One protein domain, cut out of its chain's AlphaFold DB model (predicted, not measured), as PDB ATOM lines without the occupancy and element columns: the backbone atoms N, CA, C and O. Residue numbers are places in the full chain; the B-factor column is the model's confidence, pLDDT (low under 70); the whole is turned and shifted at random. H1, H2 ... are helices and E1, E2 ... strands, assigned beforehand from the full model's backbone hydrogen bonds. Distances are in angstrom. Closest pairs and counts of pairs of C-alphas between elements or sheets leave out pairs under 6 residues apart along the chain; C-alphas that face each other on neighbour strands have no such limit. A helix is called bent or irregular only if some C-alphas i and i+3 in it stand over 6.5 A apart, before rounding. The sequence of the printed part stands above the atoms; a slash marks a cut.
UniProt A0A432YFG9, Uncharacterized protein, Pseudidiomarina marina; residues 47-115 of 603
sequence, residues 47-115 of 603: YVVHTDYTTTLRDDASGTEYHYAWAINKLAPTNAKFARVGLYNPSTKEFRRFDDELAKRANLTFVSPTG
ATOM      1  N   TYR A  47     220.520 226.657 273.000       78.62
ATOM      2  CA  TYR A  47     220.994 225.332 273.388       78.62
ATOM      3  C   TYR A  47     221.538 225.348 274.817       78.62
ATOM      4  O   TYR A  47     222.226 226.293 275.206       78.62
ATOM      5  N   VAL A  48     221.256 224.295 275.582       79.75
ATOM      6  CA  VAL A  48     221.939 223.984 276.844       79.75
ATOM      7  C   VAL A  48     222.823 222.775 276.576       79.75
ATOM      8  O   VAL A  48     222.312 221.700 276.260       79.75
ATOM      9  N   VAL A  49     224.136 222.979 276.631       80.50
ATOM     10  CA  VAL A  49     225.141 221.971 276.281       80.50
ATOM     11  C   VAL A  49     225.654 221.317 277.556       80.50
ATOM     12  O   VAL A  49     226.031 222.012 278.495       80.50
ATOM     13  N   HIS A  50     225.678 219.988 277.575       81.56
ATOM     14  CA  HIS A  50     226.272 219.210 278.653       81.56
ATOM     15  C   HIS A  50     227.722 218.914 278.293       81.56
ATOM     16  O   HIS A  50     228.003 218.021 277.498       81.56
ATOM     17  N   THR A  51     228.645 219.694 278.850       75.44
ATOM     18  CA  THR A  51     230.080 219.592 278.539       75.44
ATOM     19  C   THR A  51     230.668 218.234 278.895       75.44
ATOM     20  O   THR A  51     231.559 217.767 278.197       75.44
ATOM     21  N   ASP A  52     230.118 217.583 279.919       76.94
ATOM     22  CA  ASP A  52     230.655 216.346 280.494       76.94
ATOM     23  C   ASP A  52     230.247 215.088 279.706       76.94
ATOM     24  O   ASP A  52     230.720 213.991 279.991       76.94
ATOM     25  N   TYR A  53     229.365 215.239 278.713       76.50
ATOM     26  CA  TYR A  53     228.894 214.146 277.870       76.50
ATOM     27  C   TYR A  53     229.289 214.424 276.422       76.50
ATOM     28  O   TYR A  53     228.672 215.260 275.752       76.50
ATOM     29  N   THR A  54     230.295 213.697 275.933       79.19
ATOM     30  CA  THR A  54     230.806 213.830 274.568       79.19
ATOM     31  C   THR A  54     230.725 212.535 273.771       79.19
ATOM     32  O   THR A  54     230.649 211.431 274.311       79.19
ATOM     33  N   THR A  55     230.668 212.670 272.448       78.94
ATOM     34  CA  THR A  55     230.660 211.547 271.513       78.94
ATOM     35  C   THR A  55     231.297 211.942 270.183       78.94
ATOM     36  O   THR A  55     231.323 213.118 269.818       78.94
ATOM     37  N   THR A  56     231.789 210.958 269.438       78.31
ATOM     38  CA  THR A  56     232.313 211.129 268.079       78.31
ATOM     39  C   THR A  56     231.410 210.390 267.097       78.31
ATOM     40  O   THR A  56     230.954 209.272 267.353       78.31
ATOM     41  N   LEU A  57     231.093 211.027 265.969       76.44
ATOM     42  CA  LEU A  57     230.250 210.417 264.944       76.44
ATOM     43  C   LEU A  57     231.100 209.527 264.037       76.44
ATOM     44  O   LEU A  57     232.119 209.962 263.512       76.44
ATOM     45  N   ARG A  58     230.648 208.290 263.813       69.12
ATOM     46  CA  ARG A  58     231.361 207.300 262.986       69.12
ATOM     47  C   ARG A  58     231.568 207.755 261.533       69.12
ATOM     48  O   ARG A  58     232.547 207.353 260.916       69.12
ATOM     49  N   ASP A  59     230.673 208.605 261.034       66.75
ATOM     50  CA  ASP A  59     230.689 209.134 259.665       66.75
ATOM     51  C   ASP A  59     231.399 210.501 259.552       66.75
ATOM     52  O   ASP A  59     231.431 211.090 258.472       66.75
ATOM     53  N   ASP A  60     231.961 211.026 260.648       70.88
ATOM     54  CA  ASP A  60     232.712 212.284 260.654       70.88
ATOM     55  C   ASP A  60     234.225 212.015 260.645       70.88
ATOM     56  O   ASP A  60     234.844 211.743 261.674       70.88
ATOM     57  N   ALA A  61     234.834 212.075 259.457       62.03
ATOM     58  CA  ALA A  61     236.244 211.732 259.248       62.03
ATOM     59  C   ALA A  61     237.233 212.664 259.980       62.03
ATOM     60  O   ALA A  61     238.401 212.310 260.131       62.03
ATOM     61  N   SER A  62     236.787 213.839 260.442       67.56
ATOM     62  CA  SER A  62     237.608 214.792 261.198       67.56
ATOM     63  C   SER A  62     237.742 214.460 262.686       67.56
ATOM     64  O   SER A  62     238.491 215.145 263.380       67.56
ATOM     65  N   GLY A  63     237.040 213.436 263.191       72.00
ATOM     66  CA  GLY A  63     237.109 213.040 264.601       72.00
ATOM     67  C   GLY A  63     236.577 214.108 265.562       72.00
ATOM     68  O   GLY A  63     237.038 214.189 266.698       72.00
ATOM     69  N   THR A  64     235.642 214.950 265.108       79.06
ATOM     70  CA  THR A  64     235.137 216.076 265.899       79.06
ATOM     71  C   THR A  64     234.394 215.584 267.137       79.06
ATOM     72  O   THR A  64     233.526 214.712 267.051       79.06
ATOM     73  N   GLU A  65     234.704 216.170 268.290       82.19
ATOM     74  CA  GLU A  65     234.013 215.878 269.540       82.19
ATOM     75  C   GLU A  65     232.699 216.671 269.610       82.19
ATOM     76  O   GLU A  65     232.683 217.904 269.578       82.19
ATOM     77  N   TYR A  66     231.574 215.959 269.664       84.31
ATOM     78  CA  TYR A  66     230.241 216.537 269.803       84.31
ATOM     79  C   TYR A  66     229.768 216.421 271.248       84.31
ATOM     80  O   TYR A  66     229.913 215.369 271.866       84.31
ATOM     81  N   HIS A  67     229.119 217.462 271.762       86.19
ATOM     82  CA  HIS A  67     228.506 217.447 273.089       86.19
ATOM     83  C   HIS A  67     227.020 217.128 273.003       86.19
ATOM     84  O   HIS A  67     226.323 217.602 272.104       86.19
ATOM     85  N   TYR A  68     226.489 216.399 273.978       85.25
ATOM     86  CA  TYR A  68     225.042 216.272 274.100       85.25
ATOM     87  C   TYR A  68     224.424 217.604 274.526       85.25
ATOM     88  O   TYR A  68     224.910 218.278 275.435       85.25
ATOM     89  N   ALA A  69     223.329 217.996 273.881       85.94
ATOM     90  CA  ALA A  69     222.676 219.264 274.165       85.94
ATOM     91  C   ALA A  69     221.152 219.180 274.064       85.94
ATOM     92  O   ALA A  69     220.581 218.375 273.324       85.94
ATOM     93  N   TRP A  70     220.496 220.081 274.790       84.88
ATOM     94  CA  TRP A  70     219.079 220.375 274.651       84.88
ATOM     95  C   TRP A  70     218.893 221.620 273.794       84.88
ATOM     96  O   TRP A  70     219.286 222.710 274.199       84.88
ATOM     97  N   ALA A  71     218.238 221.485 272.646       84.19
ATOM     98  CA  ALA A  71     217.671 222.615 271.928       84.19
ATOM     99  C   ALA A  71     216.417 223.097 272.661       84.19
ATOM    100  O   ALA A  71     215.409 222.386 272.746       84.19
ATOM    101  N   ILE A  72     216.498 224.306 273.209       79.56
ATOM    102  CA  ILE A  72     215.450 224.898 274.034       79.56
ATOM    103  C   ILE A  72     214.428 225.597 273.140       79.56
ATOM    104  O   ILE A  72     214.770 226.413 272.282       79.56
ATOM    105  N   ASN A  73     213.141 225.328 273.369       71.25
ATOM    106  CA  ASN A  73     212.088 226.115 272.741       71.25
ATOM    107  C   ASN A  73     212.017 227.495 273.407       71.25
ATOM    108  O   ASN A  73     211.628 227.612 274.569       71.25
ATOM    109  N   LYS A  74     212.344 228.549 272.653       64.06
ATOM    110  CA  LYS A  74     212.368 229.934 273.149       64.06
ATOM    111  C   LYS A  74     211.017 230.430 273.685       64.06
ATOM    112  O   LYS A  74     211.008 231.350 274.496       64.06
ATOM    113  N   LEU A  75     209.899 229.820 273.279       58.56
ATOM    114  CA  LEU A  75     208.551 230.151 273.767       58.56
ATOM    115  C   LEU A  75     208.179 229.427 275.072       58.56
ATOM    116  O   LEU A  75     207.241 229.840 275.746       58.56
ATOM    117  N   ALA A  76     208.892 228.355 275.432       62.97
ATOM    118  CA  ALA A  76     208.655 227.582 276.652       62.97
ATOM    119  C   ALA A  76     209.971 227.031 277.252       62.97
ATOM    120  O   ALA A  76     210.117 225.816 277.401       62.97
ATOM    121  N   PRO A  77     210.943 227.901 277.603       59.75
ATOM    122  CA  PRO A  77     212.316 227.507 277.937       59.75
ATOM    123  C   PRO A  77     212.493 226.647 279.195       59.75
ATOM    124  O   PRO A  77     213.550 226.053 279.380       59.75
ATOM    125  N   THR A  78     211.485 226.577 280.063       65.19
ATOM    126  CA  THR A  78     211.519 225.821 281.326       65.19
ATOM    127  C   THR A  78     210.851 224.450 281.229       65.19
ATOM    128  O   THR A  78     210.903 223.678 282.183       65.19
ATOM    129  N   ASN A  79     210.216 224.126 280.099       67.19
ATOM    130  CA  ASN A  79     209.449 222.896 279.953       67.19
ATOM    131  C   ASN A  79     210.207 221.857 279.121       67.19
ATOM    132  O   ASN A  79     210.302 221.971 277.897       67.19
ATOM    133  N   ALA A  80     210.655 220.793 279.791       66.81
ATOM    134  CA  ALA A  80     211.340 219.659 279.179       66.81
ATOM    135  C   ALA A  80     210.561 219.040 278.002       66.81
ATOM    136  O   ALA A  80     211.174 218.588 277.039       66.81
ATOM    137  N   LYS A  81     209.216 219.068 278.025       72.38
ATOM    138  CA  LYS A  81     208.371 218.482 276.964       72.38
ATOM    139  C   LYS A  81     208.563 219.132 275.594       72.38
ATOM    140  O   LYS A  81     208.249 218.512 274.584       72.38
ATOM    141  N   PHE A  82     209.019 220.382 275.557       69.25
ATOM    142  CA  PHE A  82     209.204 221.134 274.315       69.25
ATOM    143  C   PHE A  82     210.678 221.313 273.936       69.25
ATOM    144  O   PHE A  82     210.959 221.899 272.890       69.25
ATOM    145  N   ALA A  83     211.605 220.809 274.754       75.69
ATOM    146  CA  ALA A  83     213.023 220.777 274.439       75.69
ATOM    147  C   ALA A  83     213.357 219.525 273.612       75.69
ATOM    148  O   ALA A  83     212.732 218.476 273.766       75.69
ATOM    149  N   ARG A  84     214.331 219.633 272.706       83.31
ATOM    150  CA  ARG A  84     214.756 218.524 271.837       83.31
ATOM    151  C   ARG A  84     216.198 218.142 272.134       83.31
ATOM    152  O   ARG A  84     217.044 219.023 272.223       83.31
ATOM    153  N   VAL A  85     216.474 216.846 272.248       83.81
ATOM    154  CA  VAL A  85     217.829 216.321 272.476       83.81
ATOM    155  C   VAL A  85     218.562 216.161 271.146       83.81
ATOM    156  O   VAL A  85     217.961 215.810 270.126       83.81
ATOM    157  N   GLY A  86     219.864 216.415 271.154       86.81
ATOM    158  CA  GLY A  86     220.731 216.192 270.009       86.81
ATOM    159  C   GLY A  86     222.201 216.387 270.353       86.81
ATOM    160  O   GLY A  86     222.573 216.472 271.525       86.81
ATOM    161  N   LEU A  87     223.018 216.474 269.310       86.31
ATOM    162  CA  LEU A  87     224.454 216.700 269.382       86.31
ATOM    163  C   LEU A  87     224.791 218.115 268.934       86.31
ATOM    164  O   LEU A  87     224.373 218.555 267.866       86.31
ATOM    165  N   TYR A  88     225.568 218.814 269.746       85.62
ATOM    166  CA  TYR A  88     226.066 220.150 269.486       85.62
ATOM    167  C   TYR A  88     227.557 220.093 269.165       85.62
ATOM    168  O   TYR A  88     228.350 219.574 269.950       85.62
ATOM    169  N   ASN A  89     227.938 220.635 268.013       85.94
ATOM    170  CA  ASN A  89     229.334 220.795 267.634       85.94
ATOM    171  C   ASN A  89     229.866 222.115 268.223       85.94
ATOM    172  O   ASN A  89     229.375 223.183 267.845       85.94
ATOM    173  N   PRO A  90     230.862 222.084 269.123       80.38
ATOM    174  CA  PRO A  90     231.375 223.294 269.760       80.38
ATOM    175  C   PRO A  90     232.149 224.197 268.785       80.38
ATOM    176  O   PRO A  90     232.123 225.418 268.943       80.38
ATOM    177  N   SER A  91     232.783 223.626 267.757       80.12
ATOM    178  CA  SER A  91     233.594 224.346 266.769       80.12
ATOM    179  C   SER A  91     232.741 225.046 265.708       80.12
ATOM    180  O   SER A  91     232.990 226.207 265.393       80.12
ATOM    181  N   THR A  92     231.710 224.377 265.179       81.12
ATOM    182  CA  THR A  92     230.822 224.944 264.141       81.12
ATOM    183  C   THR A  92     229.555 225.592 264.703       81.12
ATOM    184  O   THR A  92     228.854 226.297 263.983       81.12
ATOM    185  N   LYS A  93     229.268 225.394 265.997       77.81
ATOM    186  CA  LYS A  93     228.039 225.829 266.688       77.81
ATOM    187  C   LYS A  93     226.749 225.238 266.108       77.81
ATOM    188  O   LYS A  93     225.660 225.775 266.330       77.81
ATOM    189  N   GLU A  94     226.852 224.136 265.371       81.56
ATOM    190  CA  GLU A  94     225.708 223.455 264.767       81.56
ATOM    191  C   GLU A  94     225.095 222.417 265.710       81.56
ATOM    192  O   GLU A  94     225.801 221.700 266.418       81.56
ATOM    193  N   PHE A  95     223.765 222.306 265.681       83.50
ATOM    194  CA  PHE A  95     223.009 221.325 266.457       83.50
ATOM    195  C   PHE A  95     222.346 220.296 265.535       83.50
ATOM    196  O   PHE A  95     221.505 220.642 264.704       83.50
ATOM    197  N   ARG A  96     222.682 219.017 265.717       84.06
ATOM    198  CA  ARG A  96     222.065 217.875 265.034       84.06
ATOM    199  C   ARG A  96     221.072 217.194 265.965       84.06
ATOM    200  O   ARG A  96     221.447 216.632 266.989       84.06
ATOM    201  N   ARG A  97     219.790 217.247 265.610       81.56
ATOM    202  CA  ARG A  97     218.693 216.667 266.396       81.56
ATOM    203  C   ARG A  97     218.711 215.132 266.321       81.56
ATOM    204  O   ARG A  97     218.923 214.586 265.245       81.56
ATOM    205  N   PHE A  98     218.401 214.460 267.430       81.12
ATOM    206  CA  PHE A  98     218.073 213.031 267.419       81.12
ATOM    207  C   PHE A  98     216.621 212.759 267.013       81.12
ATOM    208  O   PHE A  98     215.712 213.522 267.355       81.12
ATOM    209  N   ASP A  99     216.393 211.620 266.362       73.25
ATOM    210  CA  ASP A  99     215.046 211.077 266.193       73.25
ATOM    211  C   ASP A  99     214.419 210.726 267.551       73.25
ATOM    212  O   ASP A  99     215.115 210.399 268.516       73.25
ATOM    213  N   ASP A 100     213.089 210.788 267.638       65.75
ATOM    214  CA  ASP A 100     212.364 210.717 268.915       65.75
ATOM    215  C   ASP A 100     212.563 209.370 269.655       65.75
ATOM    216  O   ASP A 100     212.526 209.323 270.885       65.75
ATOM    217  N   GLU A 101     212.836 208.282 268.923       68.75
ATOM    218  CA  GLU A 101     213.240 206.969 269.462       68.75
ATOM    219  C   GLU A 101     214.622 207.018 270.140       68.75
ATOM    220  O   GLU A 101     214.804 206.506 271.246       68.75
ATOM    221  N   LEU A 102     215.595 207.669 269.497       67.56
ATOM    222  CA  LEU A 102     216.964 207.821 270.000       67.56
ATOM    223  C   LEU A 102     217.019 208.786 271.188       67.56
ATOM    224  O   LEU A 102     217.724 208.526 272.162       67.56
ATOM    225  N   ALA A 103     216.220 209.854 271.153       65.50
ATOM    226  CA  ALA A 103     216.113 210.814 272.247       65.50
ATOM    227  C   ALA A 103     215.624 210.162 273.554       65.50
ATOM    228  O   ALA A 103     216.136 210.482 274.625       65.50
ATOM    229  N   LYS A 104     214.685 209.205 273.475       65.88
ATOM    230  CA  LYS A 104     214.219 208.433 274.643       65.88
ATOM    231  C   LYS A 104     215.297 207.507 275.209       65.88
ATOM    232  O   LYS A 104     215.344 207.310 276.418       65.88
ATOM    233  N   ARG A 105     216.166 206.955 274.355       66.88
ATOM    234  CA  ARG A 105     217.261 206.056 274.768       66.88
ATOM    235  C   ARG A 105     218.436 206.797 275.403       66.88
ATOM    236  O   ARG A 105     219.113 206.219 276.242       66.88
ATOM    237  N   ALA A 106     218.657 208.061 275.037       66.00
ATOM    238  CA  ALA A 106     219.754 208.869 275.568       66.00
ATOM    239  C   ALA A 106     219.623 209.184 277.074       66.00
ATOM    240  O   ALA A 106     220.623 209.514 277.698       66.00
ATOM    241  N   ASN A 107     218.413 209.089 277.649       67.56
ATOM    242  CA  ASN A 107     218.111 209.270 279.079       67.56
ATOM    243  C   ASN A 107     218.824 210.465 279.754       67.56
ATOM    244  O   ASN A 107     219.276 210.379 280.894       67.56
ATOM    245  N   LEU A 108     218.952 211.586 279.039       71.62
ATOM    246  CA  LEU A 108     219.555 212.809 279.565       71.62
ATOM    247  C   LEU A 108     218.547 213.550 280.442       71.62
ATOM    248  O   LEU A 108     217.402 213.763 280.042       71.62
ATOM    249  N   THR A 109     218.973 214.001 281.618       75.50
ATOM    250  CA  THR A 109     218.138 214.842 282.480       75.50
ATOM    251  C   THR A 109     217.996 216.233 281.854       75.50
ATOM    252  O   THR A 109     218.973 216.835 281.396       75.50
ATOM    253  N   PHE A 110     216.772 216.762 281.802       76.06
ATOM    254  CA  PHE A 110     216.557 218.135 281.348       76.06
ATOM    255  C   PHE A 110     217.082 219.117 282.393       76.06
ATOM    256  O   PHE A 110     216.657 219.090 283.547       76.06
ATOM    257  N   VAL A 111     217.968 220.012 281.966       69.44
ATOM    258  CA  VAL A 111     218.465 221.117 282.784       69.44
ATOM    259  C   VAL A 111     217.898 222.398 282.193       69.44
ATOM    260  O   VAL A 111     218.205 222.756 281.054       69.44
ATOM    261  N   SER A 112     217.029 223.076 282.944       67.75
ATOM    262  CA  SER A 112     216.536 224.392 282.540       67.75
ATOM    263  C   SER A 112     217.706 225.375 282.473       67.75
ATOM    264  O   SER A 112     218.586 225.281 283.328       67.75
ATOM    265  N   PRO A 113     217.718 226.344 281.542       66.75
ATOM    266  CA  PRO A 113     218.786 227.335 281.472       66.75
ATOM    267  C   PRO A 113     218.885 228.116 282.797       66.75
ATOM    268  O   PRO A 113     218.064 228.987 283.085       66.75
ATOM    269  N   THR A 114     219.879 227.789 283.625       55.22
ATOM    270  CA  THR A 114     220.160 228.415 284.925       55.22
ATOM    271  C   THR A 114     220.981 229.685 284.721       55.22
ATOM    272  O   THR A 114     222.149 229.783 285.071       55.22
ATOM    273  N   GLY A 115     220.345 230.682 284.112       55.66
ATOM    274  CA  GLY A 115     220.865 232.039 283.984       55.66
ATOM    275  C   GLY A 115     219.738 233.009 284.284       55.66
ATOM    276  O   GLY A 115     218.968 233.368 283.394       55.66
TER     277      GLY A 115
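This is residues 47 to 115 of the 603 residues of an uncharacterized protein of Pseudidiomarina marina (UniProt A0A432YFG9). A small, twisted sheet of four strands makes the core, a meander in which each strand is the antiparallel neighbour of the one before; its edge strand E1 is sharply bent. The short helix H1 sits off one side of the sheet, residues 106 to 115 fold back past it, and the loops round Ala 61 and Leu 75 make the two ends of the longest axis. The printed part has 69 residues, with E1, E2, E3, E4 and H1 along the chain, and the sheet runs in the order E1, E2, E3, E4. The class is mostly strand, though under half of the residues are in named elements. The whole is compact, with a radius of gyration of the C-alphas of 12.1 A and spans of 36 by 27 by 19 A.

E1, residues 47 to 56, begins at C-alpha 47 (220.994, 225.332, 273.388), measures 18.9 A and bends by 93 degrees at residue 52. E2, residues 65 to 71, measures 17.8 A. E3 is residues 84 to 88, 11.7 A, and E4 residues 95 to 97, 6.4 A. H1, residues 100 to 105, 8.9 A, ends at C-alpha 105 (217.261, 206.056, 274.768).

The sheet is only just strongly twisted, its C-alphas lying up to 4.4 A off the best plane. E2 and E3 form a hairpin at 154 degrees, with N 69 and O 86 at 2.9 A. E1 and E2 form a hairpin at 148 degrees, with N 50 and O 68 at 2.8 A. E3 and E4 form a hairpin at 137 degrees, with N 87 and O 96 at 2.8 A. E1 and E4 are only just apart, their closest C-alphas at 8.3 A. H1 is on the sheet but only grazes it with residues 100 to 104; its closest C-alpha pair with E3 is Ala 103 and Val 85, 5.8 A. Each O i to N i+4 pair in H1 is within hydrogen-bond range.

The C-alphas of Ala 61 and Leu 75 are farthest apart, 36.3 A. The printed part has no cut. The link from E2 to E3, residues 72 to 83, is long. Mean pLDDT of the printed part is 74.5; residues under 70 include 74 to 80, 100 to 107 and 111 to 115.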